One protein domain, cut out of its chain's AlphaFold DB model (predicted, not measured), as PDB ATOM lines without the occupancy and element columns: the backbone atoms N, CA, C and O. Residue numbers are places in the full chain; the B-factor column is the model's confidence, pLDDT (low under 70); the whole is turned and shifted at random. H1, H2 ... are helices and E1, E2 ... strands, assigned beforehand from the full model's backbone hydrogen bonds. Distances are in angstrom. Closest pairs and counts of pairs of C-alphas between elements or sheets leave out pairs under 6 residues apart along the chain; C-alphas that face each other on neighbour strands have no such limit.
ATOM      1  N   ASP A   2     177.069 159.393 123.123       82.06
ATOM      2  CA  ASP A   2     177.434 158.226 123.921       82.06
ATOM      3  C   ASP A   2     177.062 156.925 123.188       82.06
ATOM      4  O   ASP A   2     175.917 156.744 122.768       82.06
ATOM      5  N   GLY A   3     178.011 156.006 123.029       76.12
ATOM      6  CA  GLY A   3     177.806 154.743 122.317       76.12
ATOM      7  C   GLY A   3     176.877 153.760 123.036       76.12
ATOM      8  O   GLY A   3     176.254 152.935 122.366       76.12
ATOM      9  N   TYR A   4     176.743 153.869 124.362       75.19
ATOM     10  CA  TYR A   4     175.910 152.988 125.180       75.19
ATOM     11  C   TYR A   4     174.498 153.558 125.363       75.19
ATOM     12  O   TYR A   4     173.514 152.945 124.960       75.19
ATOM     13  N   SER A   5     174.387 154.763 125.923       77.12
ATOM     14  CA  SER A   5     173.116 155.405 126.259       77.12
ATOM     15  C   SER A   5     172.470 156.146 125.087       77.12
ATOM     16  O   SER A   5     171.326 156.583 125.205       77.12
ATOM     17  N   ARG A   6     173.202 156.346 123.980       79.62
ATOM     18  CA  ARG A   6     172.782 157.133 122.802       79.62
ATOM     19  C   ARG A   6     172.467 158.599 123.091       79.62
ATOM     20  O   ARG A   6     171.928 159.288 122.223       79.62
ATOM     21  N   TYR A   7     172.846 159.102 124.267       82.69
ATOM     22  CA  TYR A   7     172.695 160.517 124.579       82.69
ATOM     23  C   TYR A   7     173.594 161.361 123.679       82.69
ATOM     24  O   TYR A   7     174.752 161.028 123.410       82.69
ATOM     25  N   LEU A   8     173.038 162.477 123.219       82.25
ATOM     26  CA  LEU A   8     173.738 163.460 122.415       82.25
ATOM     27  C   LEU A   8     173.971 164.717 123.246       82.25
ATOM     28  O   LEU A   8     173.053 165.233 123.878       82.25
ATOM     29  N   THR A   9     175.198 165.220 123.207       83.94
ATOM     30  CA  THR A   9     175.549 166.537 123.735       83.94
ATOM     31  C   THR A   9     176.036 167.382 122.574       83.94
ATOM     32  O   THR A   9     176.846 166.917 121.773       83.94
ATOM     33  N   VAL A  59     184.783 156.103 131.414       84.94
ATOM     34  CA  VAL A  59     184.887 156.110 129.948       84.94
ATOM     35  C   VAL A  59     186.173 155.383 129.555       84.94
ATOM     36  O   VAL A  59     187.220 155.615 130.153       84.94
ATOM     37  N   LYS A  60     186.098 154.489 128.565       88.25
ATOM     38  CA  LYS A  60     187.254 153.704 128.103       88.25
ATOM     39  C   LYS A  60     187.794 154.155 126.760       88.25
ATOM     40  O   LYS A  60     189.008 154.201 126.598       88.25
ATOM     41  N   ILE A  61     186.914 154.476 125.817       87.88
ATOM     42  CA  ILE A  61     187.289 154.791 124.440       87.88
ATOM     43  C   ILE A  61     186.611 156.093 124.015       87.88
ATOM     44  O   ILE A  61     185.425 156.313 124.266       87.88
ATOM     45  N   ILE A  62     187.380 156.954 123.355       88.88
ATOM     46  CA  ILE A  62     186.893 158.163 122.693       88.88
ATOM     47  C   ILE A  62     187.254 158.069 121.216       88.88
ATOM     48  O   ILE A  62     188.409 157.806 120.878       88.88
ATOM     49  N   LEU A  63     186.257 158.274 120.353       87.88
ATOM     50  CA  LEU A  63     186.409 158.265 118.905       87.88
ATOM     51  C   LEU A  63     186.255 159.693 118.384       87.88
ATOM     52  O   LEU A  63     185.232 160.346 118.591       87.88
ATOM     53  N   THR A  64     187.271 160.179 117.693       86.81
ATOM     54  CA  THR A  64     187.260 161.498 117.047       86.81
ATOM     55  C   THR A  64     187.783 161.365 115.628       86.81
ATOM     56  O   THR A  64     188.358 160.338 115.259       86.81
ATOM     57  N   ASP A  65     187.566 162.382 114.802       82.31
ATOM     58  CA  ASP A  65     188.306 162.491 113.552       82.31
ATOM     59  C   ASP A  65     189.744 162.986 113.812       82.31
ATOM     60  O   ASP A  65     190.197 163.124 114.946       82.31
ATOM     61  N   LYS A  66     190.504 163.228 112.743       83.69
ATOM     62  CA  LYS A  66     191.881 163.740 112.836       83.69
ATOM     63  C   LYS A  66     191.952 165.271 112.934       83.69
ATOM     64  O   LYS A  66     192.965 165.849 112.540       83.69
ATOM     65  N   GLY A  67     190.880 165.932 113.374       83.38
ATOM     66  CA  GLY A  67     190.847 167.378 113.564       83.38
ATOM     67  C   GLY A  67     191.870 167.830 114.606       83.38
ATOM     68  O   GLY A  67     192.034 167.201 115.653       83.38
ATOM     69  N   GLY A  68     192.578 168.927 114.326       85.25
ATOM     70  CA  GLY A  68     193.597 169.465 115.236       85.25
ATOM     71  C   GLY A  68     193.020 169.942 116.573       85.25
ATOM     72  O   GLY A  68     193.728 169.990 117.574       85.25
ATOM     73  N   GLU A  69     191.720 170.242 116.621       86.50
ATOM     74  CA  GLU A  69     191.016 170.564 117.858       86.50
ATOM     75  C   GLU A  69     190.866 169.358 118.798       86.50
ATOM     76  O   GLU A  69     190.760 169.540 120.007       86.50
ATOM     77  N   PHE A  70     190.892 168.135 118.260       85.94
ATOM     78  CA  PHE A  70     190.793 166.892 119.025       85.94
ATOM     79  C   PHE A  70     192.148 166.233 119.257       85.94
ATOM     80  O   PHE A  70     192.308 165.486 120.217       85.94
ATOM     81  N   VAL A  71     193.112 166.487 118.372       88.88
ATOM     82  CA  VAL A  71     194.441 165.878 118.404       88.88
ATOM     83  C   VAL A  71     195.457 166.924 118.849       88.88
ATOM     84  O   VAL A  71     195.990 167.683 118.040       88.88
ATOM     85  N   ASN A  72     195.717 166.973 120.154       92.56
ATOM     86  CA  ASN A  72     196.715 167.854 120.754       92.56
ATOM     87  C   ASN A  72     197.297 167.246 122.040       92.56
ATOM     88  O   ASN A  72     196.692 166.380 122.673       92.56
ATOM     89  N   HIS A  73     198.481 167.721 122.433       93.94
ATOM     90  CA  HIS A  73     199.227 167.162 123.564       93.94
ATOM     91  C   HIS A  73     198.473 167.244 124.895       93.94
ATOM     92  O   HIS A  73     198.564 166.315 125.698       93.94
ATOM     93  N   ASP A  74     197.712 168.315 125.123       94.50
ATOM     94  CA  ASP A  74     197.036 168.545 126.400       94.50
ATOM     95  C   ASP A  74     195.917 167.529 126.638       94.50
ATOM     96  O   ASP A  74     195.795 166.965 127.731       94.50
ATOM     97  N   ILE A  75     195.092 167.276 125.617       92.56
ATOM     98  CA  ILE A  75     193.986 166.326 125.745       92.56
ATOM     99  C   ILE A  75     194.473 164.879 125.732       92.56
ATOM    100  O   ILE A  75     193.971 164.075 126.518       92.56
ATOM    101  N   ASP A  76     195.502 164.563 124.943       93.81
ATOM    102  CA  ASP A  76     196.114 163.233 124.943       93.81
ATOM    103  C   ASP A  76     196.750 162.915 126.305       93.81
ATOM    104  O   ASP A  76     196.541 161.829 126.847       93.81
ATOM    105  N   ALA A  77     197.466 163.867 126.917       95.94
ATOM    106  CA  ALA A  77     198.013 163.701 128.266       95.94
ATOM    107  C   ALA A  77     196.904 163.459 129.301       95.94
ATOM    108  O   ALA A  77     197.034 162.590 130.168       95.94
ATOM    109  N   TRP A  78     195.788 164.183 129.188       95.50
ATOM    110  CA  TRP A  78     194.640 164.014 130.076       95.50
ATOM    111  C   TRP A  78     193.948 162.654 129.900       95.50
ATOM    112  O   TRP A  78     193.608 162.010 130.895       95.50
ATOM    113  N   TYR A  79     193.768 162.182 128.662       93.75
ATOM    114  CA  TYR A  79     193.234 160.845 128.387       93.75
ATOM    115  C   TYR A  79     194.157 159.746 128.915       93.75
ATOM    116  O   TYR A  79     193.689 158.850 129.621       93.75
ATOM    117  N   ASN A  80     195.465 159.861 128.675       93.38
ATOM    118  CA  ASN A  80     196.463 158.904 129.153       93.38
ATOM    119  C   ASN A  80     196.485 158.812 130.684       93.38
ATOM    120  O   ASN A  80     196.463 157.710 131.230       93.38
ATOM    121  N   ALA A  81     196.437 159.949 131.385       93.56
ATOM    122  CA  ALA A  81     196.386 159.986 132.850       93.56
ATOM    123  C   ALA A  81     195.142 159.285 133.431       93.56
ATOM    124  O   ALA A  81     195.155 158.835 134.574       93.56
ATOM    125  N   ARG A  82     194.066 159.178 132.644       90.12
ATOM    126  CA  ARG A  82     192.807 158.526 133.026       90.12
ATOM    127  C   ARG A  82     192.655 157.109 132.473       90.12
ATOM    128  O   ARG A  82     191.635 156.471 132.729       90.12
ATOM    129  N   GLY A  83     193.636 156.618 131.714       90.31
ATOM    130  CA  GLY A  83     193.555 155.327 131.030       90.31
ATOM    131  C   GLY A  83     192.460 155.276 129.959       90.31
ATOM    132  O   GLY A  83     191.869 154.217 129.742       90.31
ATOM    133  N   ILE A  84     192.155 156.414 129.331       90.31
ATOM    134  CA  ILE A  84     191.193 156.521 128.232       90.31
ATOM    135  C   ILE A  84     191.947 156.339 126.918       90.31
ATOM    136  O   ILE A  84     192.902 157.058 126.634       90.31
ATOM    137  N   GLN A  85     191.497 155.401 126.092       92.19
ATOM    138  CA  GLN A  85     192.034 155.202 124.756       92.19
ATOM    139  C   GLN A  85     191.415 156.211 123.785       92.19
ATOM    140  O   GLN A  85     190.210 156.195 123.529       92.19
ATOM    141  N   HIS A  86     192.255 157.066 123.206       91.81
ATOM    142  CA  HIS A  86     191.858 157.980 122.144       91.81
ATOM    143  C   HIS A  86     192.107 157.330 120.777       91.81
ATOM    144  O   HIS A  86     193.245 157.032 120.417       91.81
ATOM    145  N   VAL A  87     191.040 157.072 120.017       88.88
ATOM    146  CA  VAL A  87     191.118 156.450 118.691       88.88
ATOM    147  C   VAL A  87     190.713 157.466 117.633       88.88
ATOM    148  O   VAL A  87     189.560 157.882 117.546       88.88
ATOM    149  N   GLN A  88     191.673 157.811 116.782       86.50
ATOM    150  CA  GLN A  88     191.455 158.709 115.658       86.50
ATOM    151  C   GLN A  88     190.908 157.931 114.460       86.50
ATOM    152  O   GLN A  88     191.572 157.070 113.871       86.50
ATOM    153  N   VAL A  89     189.684 158.249 114.075       79.00
ATOM    154  CA  VAL A  89     188.962 157.607 112.988       79.00
ATOM    155  C   VAL A  89     189.197 158.394 111.698       79.00
ATOM    156  O   VAL A  89     189.054 159.612 111.636       79.00
ATOM    157  N   GLY A  90     189.604 157.696 110.636       66.56
ATOM    158  CA  GLY A  90     189.740 158.309 109.312       66.56
ATOM    159  C   GLY A  90     188.380 158.697 108.703       66.56
ATOM    160  O   GLY A  90     187.357 158.124 109.086       66.56
ATOM    161  N   PRO A  91     188.357 159.613 107.718       56.78
ATOM    162  CA  PRO A  91     187.121 160.031 107.060       56.78
ATOM    163  C   PRO A  91     186.362 158.834 106.458       56.78
ATOM    164  O   PRO A  91     186.974 157.919 105.904       56.78
ATOM    165  N   LYS A  92     185.024 158.859 106.549       53.56
ATOM    166  CA  LYS A  92     184.087 157.861 105.985       53.56
ATOM    167  C   LYS A  92     184.133 156.448 106.592       53.56
ATOM    168  O   LYS A  92     183.799 155.478 105.907       53.56
ATOM    169  N   ARG A  93     184.507 156.276 107.864       56.59
ATOM    170  CA  ARG A  93     184.324 154.974 108.538       56.59
ATOM    171  C   ARG A  93     182.931 154.844 109.154       56.59
ATOM    172  O   ARG A  93     182.407 155.783 109.741       56.59
ATOM    173  N   SER A  94     182.365 153.637 109.074       58.69
ATOM    174  CA  SER A  94     181.026 153.283 109.575       58.69
ATOM    175  C   SER A  94     180.781 153.619 111.049       58.69
ATOM    176  O   SER A  94     179.629 153.799 111.428       58.69
ATOM    177  N   HIS A  95     181.841 153.719 111.854       57.69
ATOM    178  CA  HIS A  95     181.764 154.044 113.278       57.69
ATOM    179  C   HIS A  95     181.291 155.481 113.531       57.69
ATOM    180  O   HIS A  95     180.443 155.644 114.387       57.69
ATOM    181  N   MET A  96     181.707 156.464 112.715       62.25
ATOM    182  CA  MET A  96     181.291 157.880 112.833       62.25
ATOM    183  C   MET A  96     179.928 158.181 112.187       62.25
ATOM    184  O   MET A  96     179.301 159.204 112.462       62.25
ATOM    185  N   ASN A  97     179.427 157.272 111.347       67.00
ATOM    186  CA  ASN A  97     178.154 157.409 110.629       67.00
ATOM    187  C   ASN A  97     176.937 157.700 111.548       67.00
ATOM    188  O   ASN A  97     176.072 158.487 111.164       67.00
ATOM    189  N   PRO A  98     176.812 157.127 112.763       72.94
ATOM    190  CA  PRO A  98     175.733 157.480 113.683       72.94
ATOM    191  C   PRO A  98     175.814 158.936 114.164       72.94
ATOM    192  O   PRO A  98     174.776 159.584 114.300       72.94
ATOM    193  N   VAL A  99     177.019 159.465 114.396       76.81
ATOM    194  CA  VAL A  99     177.221 160.858 114.819       76.81
ATOM    195  C   VAL A  99     176.967 161.826 113.674       76.81
ATOM    196  O   VAL A  99     176.263 162.815 113.871       76.81
ATOM    197  N   GLU A 100     177.442 161.512 112.469       77.44
ATOM    198  CA  GLU A 100     177.145 162.285 111.257       77.44
ATOM    199  C   GLU A 100     175.633 162.362 110.999       77.44
ATOM    200  O   GLU A 100     175.086 163.444 110.781       77.44
ATOM    201  N   ARG A 101     174.923 161.229 111.108       81.19
ATOM    202  CA  ARG A 101     173.458 161.196 110.978       81.19
ATOM    203  C   ARG A 101     172.763 162.031 112.045       81.19
ATOM    204  O   ARG A 101     171.842 162.775 111.722       81.19
ATOM    205  N   GLN A 102     173.205 161.941 113.298       82.50
ATOM    206  CA  GLN A 102     172.644 162.758 114.373       82.50
ATOM    207  C   GLN A 102     172.903 164.251 114.178       82.50
ATOM    208  O   GLN A 102     172.007 165.049 114.446       82.50
ATOM    209  N   HIS A 103     174.084 164.633 113.685       80.50
ATOM    210  CA  HIS A 103     174.374 166.013 113.307       80.50
ATOM    211  C   HIS A 103     173.364 166.495 112.268       80.50
ATOM    212  O   HIS A 103     172.718 167.522 112.473       80.50
ATOM    213  N   GLN A 104     173.172 165.726 111.194       81.81
ATOM    214  CA  GLN A 104     172.235 166.084 110.136       81.81
ATOM    215  C   GLN A 104     170.812 166.257 110.683       81.81
ATOM    216  O   GLN A 104     170.194 167.299 110.467       81.81
ATOM    217  N   SER A 105     170.327 165.290 111.473       85.62
ATOM    218  CA  SER A 105     169.011 165.375 112.115       85.62
ATOM    219  C   SER A 105     168.879 166.602 113.019       85.62
ATOM    220  O   SER A 105     167.864 167.290 112.963       85.62
ATOM    221  N   LEU A 106     169.896 166.909 113.830       84.25
ATOM    222  CA  LEU A 106     169.880 168.073 114.715       84.25
ATOM    223  C   LEU A 106     169.843 169.381 113.918       84.25
ATOM    224  O   LEU A 106     169.014 170.239 114.204       84.25
ATOM    225  N   SER A 107     170.680 169.503 112.888       81.12
ATOM    226  CA  SER A 107     170.687 170.654 111.981       81.12
ATOM    227  C   SER A 107     169.314 170.862 111.336       81.12
ATOM    228  O   SER A 107     168.812 171.986 111.295       81.12
ATOM    229  N   ASP A 108     168.686 169.795 110.847       83.75
ATOM    230  CA  ASP A 108     167.404 169.900 110.149       83.75
ATOM    231  C   ASP A 108     166.253 170.227 111.103       83.75
ATOM    232  O   ASP A 108     165.421 171.077 110.777       83.75
ATOM    233  N   MET A 109     166.257 169.666 112.317       85.75
ATOM    234  CA  MET A 109     165.334 170.077 113.378       85.75
ATOM    235  C   MET A 109     165.512 171.555 113.732       85.75
ATOM    236  O   MET A 109     164.526 172.282 113.814       85.75
ATOM    237  N   THR A 110     166.749 172.035 113.900       83.62
ATOM    238  CA  THR A 110     166.996 173.450 114.207       83.62
ATOM    239  C   THR A 110     166.513 174.361 113.080       83.62
ATOM    240  O   THR A 110     165.862 175.365 113.351       83.62
ATOM    241  N   LYS A 111     166.747 173.997 111.812       80.00
ATOM    242  CA  LYS A 111     166.216 174.744 110.660       80.00
ATOM    243  C   LYS A 111     164.690 174.778 110.652       80.00
ATOM    244  O   LYS A 111     164.120 175.825 110.359       80.00
ATOM    245  N   ALA A 112     164.035 173.655 110.947       84.06
ATOM    246  CA  ALA A 112     162.578 173.580 111.001       84.06
ATOM    247  C   ALA A 112     162.013 174.480 112.112       84.06
ATOM    248  O   ALA A 112     161.134 175.290 111.840       84.06
ATOM    249  N   MET A 113     162.582 174.413 113.318       84.75
ATOM    250  CA  MET A 113     162.173 175.248 114.456       84.75
ATOM    251  C   MET A 113     162.393 176.742 114.193       84.75
ATOM    252  O   MET A 113     161.546 177.564 114.532       84.75
ATOM    253  N   LEU A 114     163.503 177.112 113.545       80.88
ATOM    254  CA  LEU A 114     163.758 178.503 113.161       80.88
ATOM    255  C   LEU A 114     162.717 179.007 112.153       80.88
ATOM    256  O   LEU A 114     162.146 180.078 112.353       80.88
ATOM    257  N   ARG A 115     162.402 178.209 111.125       80.38
ATOM    258  CA  ARG A 115     161.348 178.543 110.153       80.38
ATOM    259  C   ARG A 115     159.990 178.732 110.823       80.38
ATOM    260  O   ARG A 115     159.302 179.693 110.503       80.38
ATOM    261  N   ASP A 116     159.641 177.845 111.750       84.75
ATOM    262  CA  ASP A 116     158.375 177.906 112.487       84.75
ATOM    263  C   ASP A 116     158.298 179.146 113.396       84.75
ATOM    264  O   ASP A 116     157.275 179.817 113.472       84.75
ATOM    265  N   SER A 117     159.426 179.546 113.994       83.88
ATOM    266  CA  SER A 117     159.532 180.772 114.803       83.88
ATOM    267  C   SER A 117     159.502 182.086 114.000       83.88
ATOM    268  O   SER A 117     159.658 183.162 114.578       83.88
ATOM    269  N   GLY A 118     159.349 182.028 112.671       76.50
ATOM    270  CA  GLY A 118     159.326 183.205 111.797       76.50
ATOM    271  C   GLY A 118     160.694 183.862 111.571       76.50
ATOM    272  O   GLY A 118     160.767 184.947 110.992       76.50
ATOM    273  N   SER A 119     161.791 183.228 112.000       62.69
ATOM    274  CA  SER A 119     163.143 183.734 111.758       62.69
ATOM    275  C   SER A 119     163.655 183.298 110.377       62.69
ATOM    276  O   SER A 119     163.508 182.151 109.951       62.69
ATOM    277  N   SER A 120     164.230 184.245 109.625       52.78
ATOM    278  CA  SER A 120     164.723 183.988 108.264       52.78
ATOM    279  C   SER A 120     165.884 182.977 108.277       52.78
ATOM    280  O   SER A 120     166.745 183.065 109.155       52.78
ATOM    281  N   PRO A 121     165.985 182.061 107.289       53.16
ATOM    282  CA  PRO A 121     166.949 180.946 107.262       53.16
ATOM    283  C   PRO A 121     168.421 181.360 107.048       53.16
ATOM    284  O   PRO A 121     169.253 180.541 106.673       53.16
ATOM    285  N   GLN A 122     168.746 182.628 107.288       51.66
ATOM    286  CA  GLN A 122     170.058 183.250 107.113       51.66
ATOM    287  C   GLN A 122     170.959 183.163 108.355       51.66
ATOM    288  O   GLN A 122     172.071 183.687 108.346       51.66
ATOM    289  N   PHE A 123     170.534 182.440 109.400       45.47
ATOM    290  CA  PHE A 123     171.479 181.892 110.371       45.47
ATOM    291  C   PHE A 123     172.361 180.879 109.633       45.47
ATOM    292  O   PHE A 123     171.916 179.786 109.284       45.47
ATOM    293  N   GLY A 124     173.586 181.314 109.322       45.88
ATOM    294  CA  GLY A 124     174.601 180.551 108.602       45.88
ATOM    295  C   GLY A 124     174.837 179.164 109.203       45.88
ATOM    296  O   GLY A 124     174.381 178.864 110.308       45.88
ATOM    297  N   PRO A 125     175.521 178.284 108.458       41.81
ATOM    298  CA  PRO A 125     175.529 176.866 108.758       41.81
ATOM    299  C   PRO A 125     176.006 176.632 110.192       41.81
ATOM    300  O   PRO A 125     177.023 177.186 110.613       41.81
ATOM    301  N   LEU A 126     175.285 175.779 110.923       43.16
ATOM    302  CA  LEU A 126     175.700 175.175 112.193       43.16
ATOM    303  C   LEU A 126     176.916 174.251 111.968       43.16
ATOM    304  O   LEU A 126     176.938 173.102 112.387       43.16
ATOM    305  N   ASN A 127     177.957 174.748 111.300       36.97
ATOM    306  CA  ASN A 127     179.211 174.056 111.021       36.97
ATOM    307  C   ASN A 127     180.040 173.828 112.297       36.97
ATOM    308  O   ASN A 127     181.085 173.175 112.256       36.97
ATOM    309  N   THR A 128     179.579 174.345 113.438       38.41
ATOM    310  CA  THR A 128     180.267 174.305 114.729       38.41
ATOM    311  C   THR A 128     179.569 173.454 115.784       38.41
ATOM    312  O   THR A 128     179.796 173.652 116.972       38.41
ATOM    313  N   LEU A 129     178.751 172.479 115.381       40.38
ATOM    314  CA  LEU A 129     178.325 171.426 116.298       40.38
ATOM    315  C   LEU A 129     179.472 170.433 116.488       40.38
ATOM    316  O   LEU A 129     179.762 169.601 115.630       40.38
ATOM    317  N   LEU A 130     180.142 170.556 117.626       43.72
ATOM    318  CA  LEU A 130     181.083 169.559 118.105       43.72
ATOM    319  C   LEU A 130     180.294 168.419 118.741       43.72
ATOM    320  O   LEU A 130     179.724 168.566 119.822       43.72
ATOM    321  N   LEU A 131     180.232 167.298 118.027       46.06
ATOM    322  CA  LEU A 131     179.632 166.065 118.508       46.06
ATOM    323  C   LEU A 131     180.752 165.064 118.788       46.06
ATOM    324  O   LEU A 131     181.154 164.335 117.886       46.06
ATOM    325  N   PRO A 132     181.269 165.005 120.019       41.72
ATOM    326  CA  PRO A 132     182.253 163.992 120.351       41.72
ATOM    327  C   PRO A 132     181.597 162.621 120.382       41.72
ATOM    328  O   PRO A 132     180.614 162.434 121.101       41.72
ATOM    329  N   GLU A 133     182.088 161.660 119.606       36.38
ATOM    330  CA  GLU A 133     181.675 160.271 119.764       36.38
ATOM    331  C   GLU A 133     182.449 159.651 120.926       36.38
ATOM    332  O   GLU A 133     183.671 159.533 120.916       36.38
ATOM    333  N   VAL A 134     181.730 159.249 121.964       42.41
ATOM    334  CA  VAL A 134     182.314 158.528 123.087       42.41
ATOM    335  C   VAL A 134     181.647 157.180 123.130       42.41
ATOM    336  O   VAL A 134     180.510 157.045 123.573       42.41
ATOM    337  N   THR A 135     182.331 156.167 122.623       33.22
ATOM    338  CA  THR A 135     181.867 154.790 122.731       33.22
ATOM    339  C   THR A 135     182.260 154.245 124.097       33.22
ATOM    340  O   THR A 135     183.391 153.838 124.345       33.22
ATOM    341  N   CYS A 136     181.289 154.213 125.006       31.75
ATOM    342  CA  CYS A 136     181.371 153.390 126.203       31.75
ATOM    343  C   CYS A 136     181.176 151.922 125.780       31.75
ATOM    344  O   CYS A 136     180.044 151.467 125.620       31.75
ATOM    345  N   GLN A 137     182.268 151.203 125.503       30.02
ATOM    346  CA  GLN A 137     182.231 149.739 125.474       30.02
ATOM    347  C   GLN A 137     182.395 149.236 126.914       30.02
ATOM    348  O   GLN A 137     183.374 149.581 127.577       30.02
ATOM    349  N   GLN A 138     181.381 148.505 127.387       36.31
ATOM    350  CA  GLN A 138     181.361 147.785 128.665       36.31
ATOM    351  C   GLN A 138     181.902 146.373 128.482       36.31
ATOM    352  O   GLN A 138     181.607 145.782 127.418       36.31
TER     353      GLN A 138
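AT A GLANCE: This is residues 2 to 9 and 59 to 138 of the 138 residues of a protein of Peronospora effusa (UniProt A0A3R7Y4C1). A small head holds sheet E1 E2 and helix H1; long helix H2 is an arm, and residues 117 to 138 fold back toward the head. Under half of the 88 printed residues are in named elements, E1, H1, E2 and H2 in order; the class is mixed. The whole is loose, radius of gyration of the C-alphas 15.7 A, spanning 48 by 27 by 23 A.

HOW THE PARTS SIT: E1, residues 61 to 64, and E2, residues 85 to 88, are parallel neighbours, with N 62 and O 85 within hydrogen-bond range at 2.9 A. With H1, residues 73 to 81, between them in the chain, they form a strand-helix-strand unit with right-handed crossover. H2, residues 97 to 116, is apart from E1 and H1. In both helices every O i to N i+4 pair is within range.

IN THESE COORDINATES: E1 begins at C-alpha 61 (187.289, 154.791, 124.440); H2, 28.5 A long, ends at C-alpha 116 (158.375, 177.906, 112.487).

THE WHOLE: Across the cut, residues 10 to 58, C-alphas 9 and 59 are 15.3 A apart. Residues 90 to 97 and 119 to 138 have pLDDT under 70.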